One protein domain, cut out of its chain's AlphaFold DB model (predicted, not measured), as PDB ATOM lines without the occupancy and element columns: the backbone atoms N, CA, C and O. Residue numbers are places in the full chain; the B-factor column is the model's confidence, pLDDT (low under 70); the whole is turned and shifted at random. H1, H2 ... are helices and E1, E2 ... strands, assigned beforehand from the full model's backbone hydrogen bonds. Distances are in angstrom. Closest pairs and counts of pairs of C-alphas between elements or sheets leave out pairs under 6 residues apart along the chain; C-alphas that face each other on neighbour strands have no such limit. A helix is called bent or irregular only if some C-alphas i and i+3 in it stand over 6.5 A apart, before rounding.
ATOM      1  N   GLU A   2     168.466 241.832 267.592       91.31
ATOM      2  CA  GLU A   2     168.019 240.466 267.231       91.31
ATOM      3  C   GLU A   2     168.505 239.361 268.189       91.31
ATOM      4  O   GLU A   2     167.685 238.631 268.748       91.31
ATOM      5  N   ASN A   3     169.812 239.310 268.472       92.06
ATOM      6  CA  ASN A   3     170.402 238.319 269.381       92.06
ATOM      7  C   ASN A   3     169.814 238.386 270.802       92.06
ATOM      8  O   ASN A   3     169.527 237.352 271.402       92.06
ATOM      9  N   ALA A   4     169.593 239.597 271.329       92.50
ATOM     10  CA  ALA A   4     169.035 239.796 272.666       92.50
ATOM     11  C   ALA A   4     167.595 239.268 272.761       92.50
ATOM     12  O   ALA A   4     167.247 238.586 273.723       92.50
ATOM     13  N   ARG A   5     166.769 239.510 271.733       93.06
ATOM     14  CA  ARG A   5     165.399 238.976 271.670       93.06
ATOM     15  C   ARG A   5     165.378 237.456 271.532       93.06
ATOM     16  O   ARG A   5     164.581 236.804 272.198       93.06
ATOM     17  N   ALA A   6     166.248 236.887 270.697       94.62
ATOM     18  CA  ALA A   6     166.346 235.437 270.535       94.62
ATOM     19  C   ALA A   6     166.710 234.743 271.858       94.62
ATOM     20  O   ALA A   6     166.083 233.751 272.240       94.62
ATOM     21  N   PHE A   7     167.671 235.307 272.594       94.38
ATOM     22  CA  PHE A   7     168.043 234.828 273.921       94.38
ATOM     23  C   PHE A   7     166.880 234.963 274.913       94.38
ATOM     24  O   PHE A   7     166.519 233.991 275.575       94.38
ATOM     25  N   ALA A   8     166.227 236.129 274.956       94.31
ATOM     26  CA  ALA A   8     165.094 236.368 275.846       94.31
ATOM     27  C   ALA A   8     163.923 235.406 275.592       94.31
ATOM     28  O   ALA A   8     163.365 234.866 276.543       94.31
ATOM     29  N   ASN A   9     163.606 235.105 274.331       95.12
ATOM     30  CA  ASN A   9     162.582 234.121 273.977       95.12
ATOM     31  C   ASN A   9     162.953 232.702 274.433       95.12
ATOM     32  O   ASN A   9     162.095 231.963 274.907       95.12
ATOM     33  N   THR A  10     164.228 232.327 274.300       97.06
ATOM     34  CA  THR A  10     164.721 230.991 274.667       97.06
ATOM     35  C   THR A  10     164.644 230.754 276.175       97.06
ATOM     36  O   THR A  10     164.258 229.673 276.612       97.06
ATOM     37  N   PHE A  11     164.986 231.770 276.967       95.56
ATOM     38  CA  PHE A  11     165.062 231.677 278.429       95.56
ATOM     39  C   PHE A  11     163.878 232.329 279.155       95.56
ATOM     40  O   PHE A  11     163.901 232.436 280.378       95.56
ATOM     41  N   ILE A  12     162.836 232.736 278.421       94.56
ATOM     42  CA  ILE A  12     161.608 233.354 278.954       94.56
ATOM     43  C   ILE A  12     161.938 234.590 279.816       94.56
ATOM     44  O   ILE A  12     161.439 234.778 280.926       94.56
ATOM     45  N   ILE A  13     162.818 235.448 279.299       93.12
ATOM     46  CA  ILE A  13     163.196 236.717 279.928       93.12
ATOM     47  C   ILE A  13     162.210 237.785 279.464       93.12
ATOM     48  O   ILE A  13     161.975 237.958 278.270       93.12
ATOM     49  N   LYS A  14     161.632 238.511 280.423       89.94
ATOM     50  CA  LYS A  14     160.565 239.491 280.178       89.94
ATOM     51  C   LYS A  14     161.002 240.646 279.269       89.94
ATOM     52  O   LYS A  14     160.239 241.050 278.395       89.94
ATOM     53  N   ASN A  15     162.214 241.160 279.480       89.38
ATOM     54  CA  ASN A  15     162.738 242.341 278.798       89.38
ATOM     55  C   ASN A  15     164.008 241.986 278.014       89.38
ATOM     56  O   ASN A  15     164.842 241.208 278.475       89.38
ATOM     57  N   ALA A  16     164.164 242.592 276.839       92.50
ATOM     58  CA  ALA A  16     165.389 242.553 276.052       92.50
ATOM     59  C   ALA A  16     165.701 243.971 275.574       92.50
ATOM     60  O   ALA A  16     164.827 244.627 275.002       92.50
ATOM     61  N   SER A  17     166.937 244.412 275.783       88.88
ATOM     62  CA  SER A  17     167.385 245.767 275.461       88.88
ATOM     63  C   SER A  17     168.324 245.771 274.257       88.88
ATOM     64  O   SER A  17     169.015 244.789 273.970       88.88
ATOM     65  N   GLU A  18     168.340 246.887 273.533       89.19
ATOM     66  CA  GLU A  18     169.334 247.159 272.500       89.19
ATOM     67  C   GLU A  18     170.421 248.074 273.066       89.19
ATOM     68  O   GLU A  18     170.131 249.194 273.470       89.19
ATOM     69  N   GLY A  19     171.664 247.597 273.097       86.56
ATOM     70  CA  GLY A  19     172.754 248.307 273.771       86.56
ATOM     71  C   GLY A  19     172.786 248.048 275.279       86.56
ATOM     72  O   GLY A  19     171.861 247.465 275.852       86.56
ATOM     73  N   TYR A  20     173.895 248.430 275.907       89.31
ATOM     74  CA  TYR A  20     174.128 248.199 277.336       89.31
ATOM     75  C   TYR A  20     173.478 249.289 278.187       89.31
ATOM     76  O   TYR A  20     172.969 249.008 279.265       89.31
ATOM     77  N   GLU A  21     173.418 250.509 277.661       87.19
ATOM     78  CA  GLU A  21     172.880 251.700 278.312       87.19
ATOM     79  C   GLU A  21     171.414 251.496 278.702       87.19
ATOM     80  O   GLU A  21     171.043 251.701 279.851       87.19
ATOM     81  N   LEU A  22     170.595 250.963 277.788       87.25
ATOM     82  CA  LEU A  22     169.187 250.672 278.069       87.25
ATOM     83  C   LEU A  22     168.990 249.587 279.140       87.25
ATOM     84  O   LEU A  22     167.955 249.570 279.797       87.25
ATOM     85  N   LEU A  23     169.938 248.657 279.302       90.56
ATOM     86  CA  LEU A  23     169.908 247.674 280.393       90.56
ATOM     87  C   LEU A  23     170.351 248.312 281.718       90.56
ATOM     88  O   LEU A  23     169.792 248.016 282.770       90.56
ATOM     89  N   PHE A  24     171.363 249.172 281.667       91.31
ATOM     90  CA  PHE A  24     171.909 249.886 282.816       91.31
ATOM     91  C   PHE A  24     170.937 250.926 283.381       91.31
ATOM     92  O   PHE A  24     170.887 251.099 284.597       91.31
ATOM     93  N   ASP A  25     170.121 251.551 282.538       90.19
ATOM     94  CA  ASP A  25     169.122 252.539 282.949       90.19
ATOM     95  C   ASP A  25     167.797 251.910 283.421       90.19
ATOM     96  O   ASP A  25     166.940 252.620 283.949       90.19
ATOM     97  N   ASP A  26     167.610 250.591 283.271       92.00
ATOM     98  CA  ASP A  26     166.383 249.909 283.695       92.00
ATOM     99  C   ASP A  26     166.264 249.938 285.236       92.00
ATOM    100  O   ASP A  26     167.110 249.360 285.933       92.00
ATOM    101  N   PRO A  27     165.249 250.612 285.813       92.06
ATOM    102  CA  PRO A  27     165.088 250.704 287.261       92.06
ATOM    103  C   PRO A  27     164.745 249.360 287.917       92.06
ATOM    104  O   PRO A  27     164.971 249.227 289.117       92.06
ATOM    105  N   ASP A  28     164.263 248.371 287.157       93.06
ATOM    106  CA  ASP A  28     163.915 247.039 287.668       93.06
ATOM    107  C   ASP A  28     165.143 246.105 287.779       93.06
ATOM    108  O   ASP A  28     165.023 244.965 288.232       93.06
ATOM    109  N   VAL A  29     166.332 246.554 287.356       94.25
ATOM    110  CA  VAL A  29     167.580 245.774 287.404       94.25
ATOM    111  C   VAL A  29     168.440 246.202 288.593       94.25
ATOM    112  O   VAL A  29     168.962 247.312 288.609       94.25
ATOM    113  N   ASP A  30     168.674 245.317 289.562       95.88
ATOM    114  CA  ASP A  30     169.551 245.604 290.715       95.88
ATOM    115  C   ASP A  30     171.031 245.256 290.457       95.88
ATOM    116  O   ASP A  30     171.959 245.902 290.959       95.88
ATOM    117  N   ILE A  31     171.258 244.196 289.678       97.75
ATOM    118  CA  ILE A  31     172.569 243.598 289.421       97.75
ATOM    119  C   ILE A  31     172.682 243.158 287.963       97.75
ATOM    120  O   ILE A  31     171.731 242.628 287.392       97.75
ATOM    121  N   VAL A  32     173.865 243.335 287.373       97.19
ATOM    122  CA  VAL A  32     174.160 242.897 286.007       97.19
ATOM    123  C   VAL A  32     175.176 241.762 286.012       97.19
ATOM    124  O   VAL A  32     176.205 241.828 286.689       97.19
ATOM    125  N   TYR A  33     174.894 240.730 285.217       97.62
ATOM    126  CA  TYR A  33     175.843 239.675 284.894       97.62
ATOM    127  C   TYR A  33     176.574 239.989 283.582       97.62
ATOM    128  O   TYR A  33     175.958 240.025 282.516       97.62
ATOM    129  N   ILE A  34     177.885 240.227 283.652       97.31
ATOM    130  CA  ILE A  34     178.711 240.607 282.499       97.31
ATOM    131  C   ILE A  34     179.465 239.377 281.994       97.31
ATOM    132  O   ILE A  34     180.472 238.987 282.574       97.31
ATOM    133  N   ALA A  35     178.997 238.807 280.882       95.00
ATOM    134  CA  ALA A  35     179.611 237.665 280.191       95.00
ATOM    135  C   ALA A  35     180.194 238.038 278.812       95.00
ATOM    136  O   ALA A  35     180.240 237.224 277.889       95.00
ATOM    137  N   THR A  36     180.604 239.296 278.638       92.31
ATOM    138  CA  THR A  36     181.264 239.758 277.409       92.31
ATOM    139  C   THR A  36     182.688 239.194 277.311       92.31
ATOM    140  O   THR A  36     183.215 238.678 278.298       92.31
ATOM    141  N   PRO A  37     183.364 239.291 276.156       88.19
ATOM    142  CA  PRO A  37     184.806 239.058 276.090       88.19
ATOM    143  C   PRO A  37     185.563 239.920 277.124       88.19
ATOM    144  O   PRO A  37     185.190 241.074 277.355       88.19
ATOM    145  N   TYR A  38     186.592 239.356 277.772       87.19
ATOM    146  CA  TYR A  38     187.226 239.960 278.960       87.19
ATOM    147  C   TYR A  38     187.953 241.285 278.690       87.19
ATOM    148  O   TYR A  38     188.157 242.076 279.605       87.19
ATOM    149  N   ASN A  39     188.265 241.599 277.429       87.06
ATOM    150  CA  ASN A  39     188.779 242.912 277.029       87.06
ATOM    151  C   ASN A  39     187.762 244.049 277.251       87.06
ATOM    152  O   ASN A  39     188.155 245.208 277.260       87.06
ATOM    153  N   PHE A  40     186.476 243.728 277.435       92.12
ATOM    154  CA  PHE A  40     185.418 244.700 277.727       92.12
ATOM    155  C   PHE A  40     184.975 244.698 279.196       92.12
ATOM    156  O   PHE A  40     184.129 245.505 279.570       92.12
ATOM    157  N   HIS A  41     185.493 243.799 280.043       95.56
ATOM    158  CA  HIS A  41     185.009 243.659 281.424       95.56
ATOM    159  C   HIS A  41     185.194 244.932 282.237       95.56
ATOM    160  O   HIS A  41     184.233 245.408 282.830       95.56
ATOM    161  N   VAL A  42     186.393 245.517 282.220       96.81
ATOM    162  CA  VAL A  42     186.714 246.714 283.016       96.81
ATOM    163  C   VAL A  42     185.795 247.883 282.665       96.81
ATOM    164  O   VAL A  42     185.254 248.528 283.564       96.81
ATOM    165  N   ASP A  43     185.581 248.130 281.373       96.06
ATOM    166  CA  ASP A  43     184.715 249.214 280.912       96.06
ATOM    167  C   ASP A  43     183.246 248.938 281.243       96.06
ATOM    168  O   ASP A  43     182.607 249.772 281.880       96.06
ATOM    169  N   ASN A  44     182.743 247.734 280.959       96.81
ATOM    170  CA  ASN A  44     181.354 247.379 281.252       96.81
ATOM    171  C   ASN A  44     181.042 247.417 282.760       96.81
ATOM    172  O   ASN A  44     179.967 247.865 283.157       96.81
ATOM    173  N   VAL A  45     181.972 246.968 283.615       98.00
ATOM    174  CA  VAL A  45     181.828 247.040 285.082       98.00
ATOM    175  C   VAL A  45     181.784 248.501 285.529       98.00
ATOM    176  O   VAL A  45     180.944 248.880 286.344       98.00
ATOM    177  N   ARG A  46     182.684 249.336 284.999       97.25
ATOM    178  CA  ARG A  46     182.745 250.764 285.324       97.25
ATOM    179  C   ARG A  46     181.468 251.491 284.909       97.25
ATOM    180  O   ARG A  46     180.964 252.290 285.695       97.25
ATOM    181  N   ASP A  47     180.933 251.195 283.732       96.50
ATOM    182  CA  ASP A  47     179.706 251.811 283.225       96.50
ATOM    183  C   ASP A  47     178.484 251.398 284.056       96.50
ATOM    184  O   ASP A  47     177.726 252.265 284.497       96.50
ATOM    185  N   ALA A  48     178.364 250.115 284.411       97.12
ATOM    186  CA  ALA A  48     177.343 249.637 285.344       97.12
ATOM    187  C   ALA A  48     177.450 250.321 286.723       97.12
ATOM    188  O   ALA A  48     176.454 250.751 287.305       97.12
ATOM    189  N   PHE A  49     178.663 250.505 287.246       97.31
ATOM    190  CA  PHE A  49     178.876 251.232 288.500       97.31
ATOM    191  C   PHE A  49     178.557 252.722 288.399       97.31
ATOM    192  O   PHE A  49     178.090 253.321 289.375       97.31
ATOM    193  N   ASN A  50     178.787 253.353 287.250       95.25
ATOM    194  CA  ASN A  50     178.480 254.767 287.055       95.25
ATOM    195  C   ASN A  50     176.990 255.061 287.242       95.25
ATOM    196  O   ASN A  50     176.674 256.073 287.869       95.25
ATOM    197  N   VAL A  51     176.116 254.138 286.837       95.38
ATOM    198  CA  VAL A  51     174.656 254.237 287.012       95.38
ATOM    199  C   VAL A  51     174.121 253.537 288.273       95.38
ATOM    200  O   VAL A  51     172.915 253.481 288.492       95.38
ATOM    201  N   GLY A  52     175.000 253.013 289.134       96.44
ATOM    202  CA  GLY A  52     174.607 252.455 290.433       96.44
ATOM    203  C   GLY A  52     174.183 250.983 290.425       96.44
ATOM    204  O   GLY A  52     173.539 250.548 291.377       96.44
ATOM    205  N   LYS A  53     174.524 250.205 289.392       97.81
ATOM    206  CA  LYS A  53     174.193 248.773 289.319       97.81
ATOM    207  C   LYS A  53     175.290 247.923 289.940       97.81
ATOM    208  O   LYS A  53     176.465 248.135 289.664       97.81
ATOM    209  N   SER A  54     174.925 246.936 290.750       98.44
ATOM    210  CA  SER A  54     175.893 245.934 291.217       98.44
ATOM    211  C   SER A  54     176.315 245.006 290.074       98.44
ATOM    212  O   SER A  54     175.601 244.887 289.078       98.44
ATOM    213  N   VAL A  55     177.458 244.324 290.202       98.56
ATOM    214  CA  VAL A  55     178.019 243.519 289.105       98.56
ATOM    215  C   VAL A  55     178.509 242.142 289.558       98.56
ATOM    216  O   VAL A  55     179.290 242.011 290.502       98.56
ATOM    217  N   LEU A  56     178.105 241.116 288.806       98.50
ATOM    218  CA  LEU A  56     178.766 239.814 288.719       98.50
ATOM    219  C   LEU A  56     179.441 239.722 287.344       98.50
ATOM    220  O   LEU A  56     178.758 239.740 286.326       98.50
ATOM    221  N   CYS A  57     180.765 239.645 287.283       98.25
ATOM    222  CA  CYS A  57     181.507 239.671 286.020       98.25
ATOM    223  C   CYS A  57     182.197 238.331 285.774       98.25
ATOM    224  O   CYS A  57     182.782 237.781 286.699       98.25
ATOM    225  N   GLU A  58     182.120 237.797 284.556       96.50
ATOM    226  CA  GLU A  58     182.872 236.601 284.167       96.50
ATOM    227  C   GLU A  58     184.381 236.767 284.354       96.50
ATOM    228  O   GLU A  58     184.902 237.875 284.455       96.50
ATOM    229  N   LYS A  59     185.095 235.642 284.398       93.62
ATOM    230  CA  LYS A  59     186.557 235.640 284.504       93.62
ATOM    231  C   LYS A  59     187.240 235.817 283.132       93.62
ATOM    232  O   LYS A  59     186.661 235.461 282.099       93.62
ATOM    233  N   PRO A  60     188.515 236.244 283.108       93.19
ATOM    234  CA  PRO A  60     189.146 237.036 284.155       93.19
ATOM    235  C   PRO A  60     188.514 238.433 284.192       93.19
ATOM    236  O   PRO A  60     188.413 239.079 283.154       93.19
ATOM    237  N   ILE A  61     188.154 238.920 285.377       95.31
ATOM    238  CA  ILE A  61     187.490 240.223 285.560       95.31
ATOM    239  C   ILE A  61     188.320 241.404 285.027       95.31
ATOM    240  O   ILE A  61     187.788 242.460 284.683       95.31
ATOM    241  N   ALA A  62     189.646 241.244 284.991       93.75
ATOM    242  CA  ALA A  62     190.573 242.146 284.325       93.75
ATOM    243  C   ALA A  62     191.858 241.405 283.929       93.75
ATOM    244  O   ALA A  62     192.174 240.347 284.476       93.75
ATOM    245  N   ILE A  63     192.639 241.988 283.017       90.44
ATOM    246  CA  ILE A  63     193.888 241.389 282.514       90.44
ATOM    247  C   ILE A  63     195.112 241.761 283.364       90.44
ATOM    248  O   ILE A  63     196.212 241.254 283.141       90.44
ATOM    249  N   SER A  64     194.942 242.644 284.351       91.56
ATOM    250  CA  SER A  64     195.993 243.040 285.282       91.56
ATOM    251  C   SER A  64     195.466 243.262 286.699       91.56
ATOM    252  O   SER A  64     194.355 243.744 286.915       91.56
ATOM    253  N   SER A  65     196.319 243.004 287.694       94.25
ATOM    254  CA  SER A  65     195.992 243.260 289.105       94.25
ATOM    255  C   SER A  65     195.704 244.737 289.393       94.25
ATOM    256  O   SER A  65     194.933 245.051 290.300       94.25
ATOM    257  N   LYS A  66     196.303 245.650 288.618       97.38
ATOM    258  CA  LYS A  66     196.054 247.091 288.711       97.38
ATOM    259  C   LYS A  66     194.609 247.422 288.339       97.38
ATOM    260  O   LYS A  66     193.959 248.144 289.088       97.38
ATOM    261  N   GLU A  67     194.113 246.892 287.227       96.06
ATOM    262  CA  GLU A  67     192.727 247.097 286.787       96.06
ATOM    263  C   GLU A  67     191.736 246.435 287.745       96.06
ATOM    264  O   GLU A  67     190.794 247.089 288.187       96.06
ATOM    265  N   SER A  68     191.987 245.188 288.172       96.12
ATOM    266  CA  SER A  68     191.143 244.527 289.179       96.12
ATOM    267  C   SER A  68     191.045 245.366 290.456       96.12
ATOM    268  O   SER A  68     189.960 245.555 291.003       96.12
ATOM    269  N   LYS A  69     192.171 245.931 290.914       98.00
ATOM    270  CA  LYS A  69     192.195 246.814 292.083       98.00
ATOM    271  C   LYS A  69     191.382 248.093 291.864       98.00
ATOM    272  O   LYS A  69     190.668 248.495 292.776       98.00
ATOM    273  N   GLN A  70     191.450 248.704 290.682       97.88
ATOM    274  CA  GLN A  70     190.645 249.888 290.358       97.88
ATOM    275  C   GLN A  70     189.141 249.598 290.434       97.88
ATOM    276  O   GLN A  70     188.400 250.413 290.978       97.88
ATOM    277  N   LEU A  71     188.696 248.433 289.950       98.19
ATOM    278  CA  LEU A  71     187.291 248.028 290.039       98.19
ATOM    279  C   LEU A  71     186.849 247.787 291.489       98.19
ATOM    280  O   LEU A  71     185.773 248.235 291.878       98.19
ATOM    281  N   ILE A  72     187.689 247.140 292.303       98.31
ATOM    282  CA  ILE A  72     187.422 246.922 293.735       98.31
ATOM    283  C   ILE A  72     187.327 248.258 294.481       98.31
ATOM    284  O   ILE A  72     186.399 248.472 295.259       98.31
ATOM    285  N   ASP A  73     188.272 249.169 294.245       98.38
ATOM    286  CA  ASP A  73     188.285 250.486 294.886       98.38
ATOM    287  C   ASP A  73     187.038 251.303 294.478       98.38
ATOM    288  O   ASP A  73     186.411 251.941 295.327       98.38
ATOM    289  N   LEU A  74     186.616 251.219 293.208       98.12
ATOM    290  CA  LEU A  74     185.393 251.854 292.706       98.12
ATOM    291  C   LEU A  74     184.120 251.258 293.331       98.12
ATOM    292  O   LEU A  74     183.246 252.018 293.753       98.12
ATOM    293  N   ALA A  75     184.030 249.928 293.425       98.38
ATOM    294  CA  ALA A  75     182.918 249.229 294.071       98.38
ATOM    295  C   ALA A  75     182.770 249.659 295.536       98.38
ATOM    296  O   ALA A  75     181.681 250.031 295.969       98.38
ATOM    297  N   ASN A  76     183.885 249.706 296.276       98.19
ATOM    298  CA  ASN A  76     183.915 250.152 297.669       98.19
ATOM    299  C   ASN A  76     183.487 251.617 297.815       98.19
ATOM    300  O   ASN A  76     182.673 251.936 298.680       98.19
ATOM    301  N   HIS A  77     184.004 252.509 296.963       98.25
ATOM    302  CA  HIS A  77     183.645 253.928 296.980       98.25
ATOM    303  C   HIS A  77     182.149 254.146 296.710       98.25
ATOM    304  O   HIS A  77     181.518 254.981 297.354       98.25
ATOM    305  N   LYS A  78     181.575 253.391 295.768       97.88
ATOM    306  CA  LYS A  78     180.153 253.473 295.408       97.88
ATOM    307  C   LYS A  78     179.237 252.623 296.291       97.88
ATOM    308  O   LYS A  78     178.026 252.732 296.148       97.88
ATOM    309  N   GLN A  79     179.800 251.813 297.192       98.19
ATOM    310  CA  GLN A  79     179.076 250.849 298.027       98.19
ATOM    311  C   GLN A  79     178.233 249.857 297.203       98.19
ATOM    312  O   GLN A  79     177.119 249.504 297.585       98.19
ATOM    313  N   LEU A  80     178.770 249.408 296.065       98.44
ATOM    314  CA  LEU A  80     178.128 248.441 295.171       98.44
ATOM    315  C   LEU A  80     178.776 247.066 295.299       98.44
ATOM    316  O   LEU A  80     179.966 246.944 295.594       98.44
ATOM    317  N   PHE A  81     177.994 246.019 295.045       98.62
ATOM    318  CA  PHE A  81     178.518 244.663 295.025       98.62
ATOM    319  C   PHE A  81     179.337 244.420 293.752       98.62
ATOM    320  O   PHE A  81     178.903 244.752 292.647       98.62
ATOM    321  N   LEU A  82     180.509 243.805 293.925       98.56
ATOM    322  CA  LEU A  82     181.358 243.302 292.852       98.56
ATOM    323  C   LEU A  82     181.777 241.871 293.161       98.56
ATOM    324  O   LEU A  82     182.312 241.605 294.240       98.56
ATOM    325  N   MET A  83     181.620 240.971 292.197       98.00
ATOM    326  CA  MET A  83     182.197 239.634 292.275       98.00
ATOM    327  C   MET A  83     182.646 239.155 290.897       98.00
ATOM    328  O   MET A  83     181.938 239.330 289.908       98.00
ATOM    329  N   GLU A  84     183.816 238.527 290.848       97.25
ATOM    330  CA  GLU A  84     184.235 237.719 289.704       97.25
ATOM    331  C   GLU A  84     183.527 236.357 289.762       97.25
ATOM    332  O   GLU A  84     183.464 235.730 290.824       97.25
ATOM    333  N   ALA A  85     182.983 235.888 288.641       96.69
ATOM    334  CA  ALA A  85     182.138 234.701 288.533       96.69
ATOM    335  C   ALA A  85     182.944 233.386 288.592       96.69
ATOM    336  O   ALA A  85     182.858 232.515 287.728       96.69
ATOM    337  N   MET A  86     183.710 233.203 289.667       95.19
ATOM    338  CA  MET A  86     184.495 231.999 289.941       95.19
ATOM    339  C   MET A  86     183.628 230.898 290.560       95.19
ATOM    340  O   MET A  86     183.648 230.644 291.767       95.19
TER     341      MET A  86
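This is residues 2 to 86 of the 144 residues of the protein "Gfo/Idh/MocA family oxidoreductase" of Colwellia sp. C1TZA3 (UniProt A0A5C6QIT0). A small wall of three parallel strands has the helix H3 over one face and H4 side by side with H3, next to the edge strand E3; at the far end of the long axis, beyond the E1 edge, the first helix H1 sits off by itself, and the short H2 lies along the chain between H1 and the sheet. The printed part has 85 residues, with four named helices and three named strands in the order H1 H2 E1 H3 E2 H4 E3. The sheet's order is E1 E2 E3, all parallel, and the class is mixed, helices and strands. The whole is compact, with a radius of gyration of the C-alphas of 13.2 A, yet elongated, spanning 38 by 24 by 20 A.

H1, residues 2 to 11, is not on the sheet and is apart from H2, residues 21 to 24. H2 is close to but not clearly touching H3, residues 38 to 50; their closest C-alphas are those of Phe 24 and Ala 48, 6.0 A apart. E1, residues 31 to 34, and E2, residues 54 to 57, are parallel neighbours at 22 degrees, with N 32 and O 54 within hydrogen-bond range at 2.9 A. H3 is on the sheet at a height of 8.7 A, over E2 and only just not over E1, on which 2 of its C-alphas fall; it runs along the strands, at 0 degrees to E2 on the local plane. Its closest C-alphas to E2 are those of Val 45 and Val 55, 6.6 A apart. H4, residues 65 to 78, touches H3 at a shallow tilt of 17 degrees, the same way, closest at the C-alphas of Arg 46 and Leu 71, 7.1 A apart. E2 and E3, residues 82 to 84, are parallel at 9 degrees, with N 57 and O 83 at 2.9 A, within hydrogen-bond range. H3 and H4 form two layers with the sheet, that is, helices on one face of it. E1, H3, E2 and E2, H4, E3 are strand-helix-strand units, two parallel neighbour strands joined through a helix, each with a right-handed crossover. Every O i to N i+4 pair is within hydrogen-bond range in H1 and H4, and 7 of 9 are in H3; H2 is too short for such a pair.

H1 runs 14.5 A from C-alpha 2 at (168.019, 240.466, 267.231), and H2 runs 5.0 A. E1 spans 9.7 A, E2 9.9 A and E3 7.0 A, ending at C-alpha 84 at (184.235, 237.719, 289.704). H3 spans 19.0 A and is irregular, with C-alphas 39 and 42 standing 7.4 A apart; H4 spans 19.9 A.

The C-alphas farthest apart are those of Asn 9 and Lys 66, at 38.8 A. The printed part has no cut, and no link is long. The mean pLDDT of the printed part is 94.7, and no printed residue is under 70.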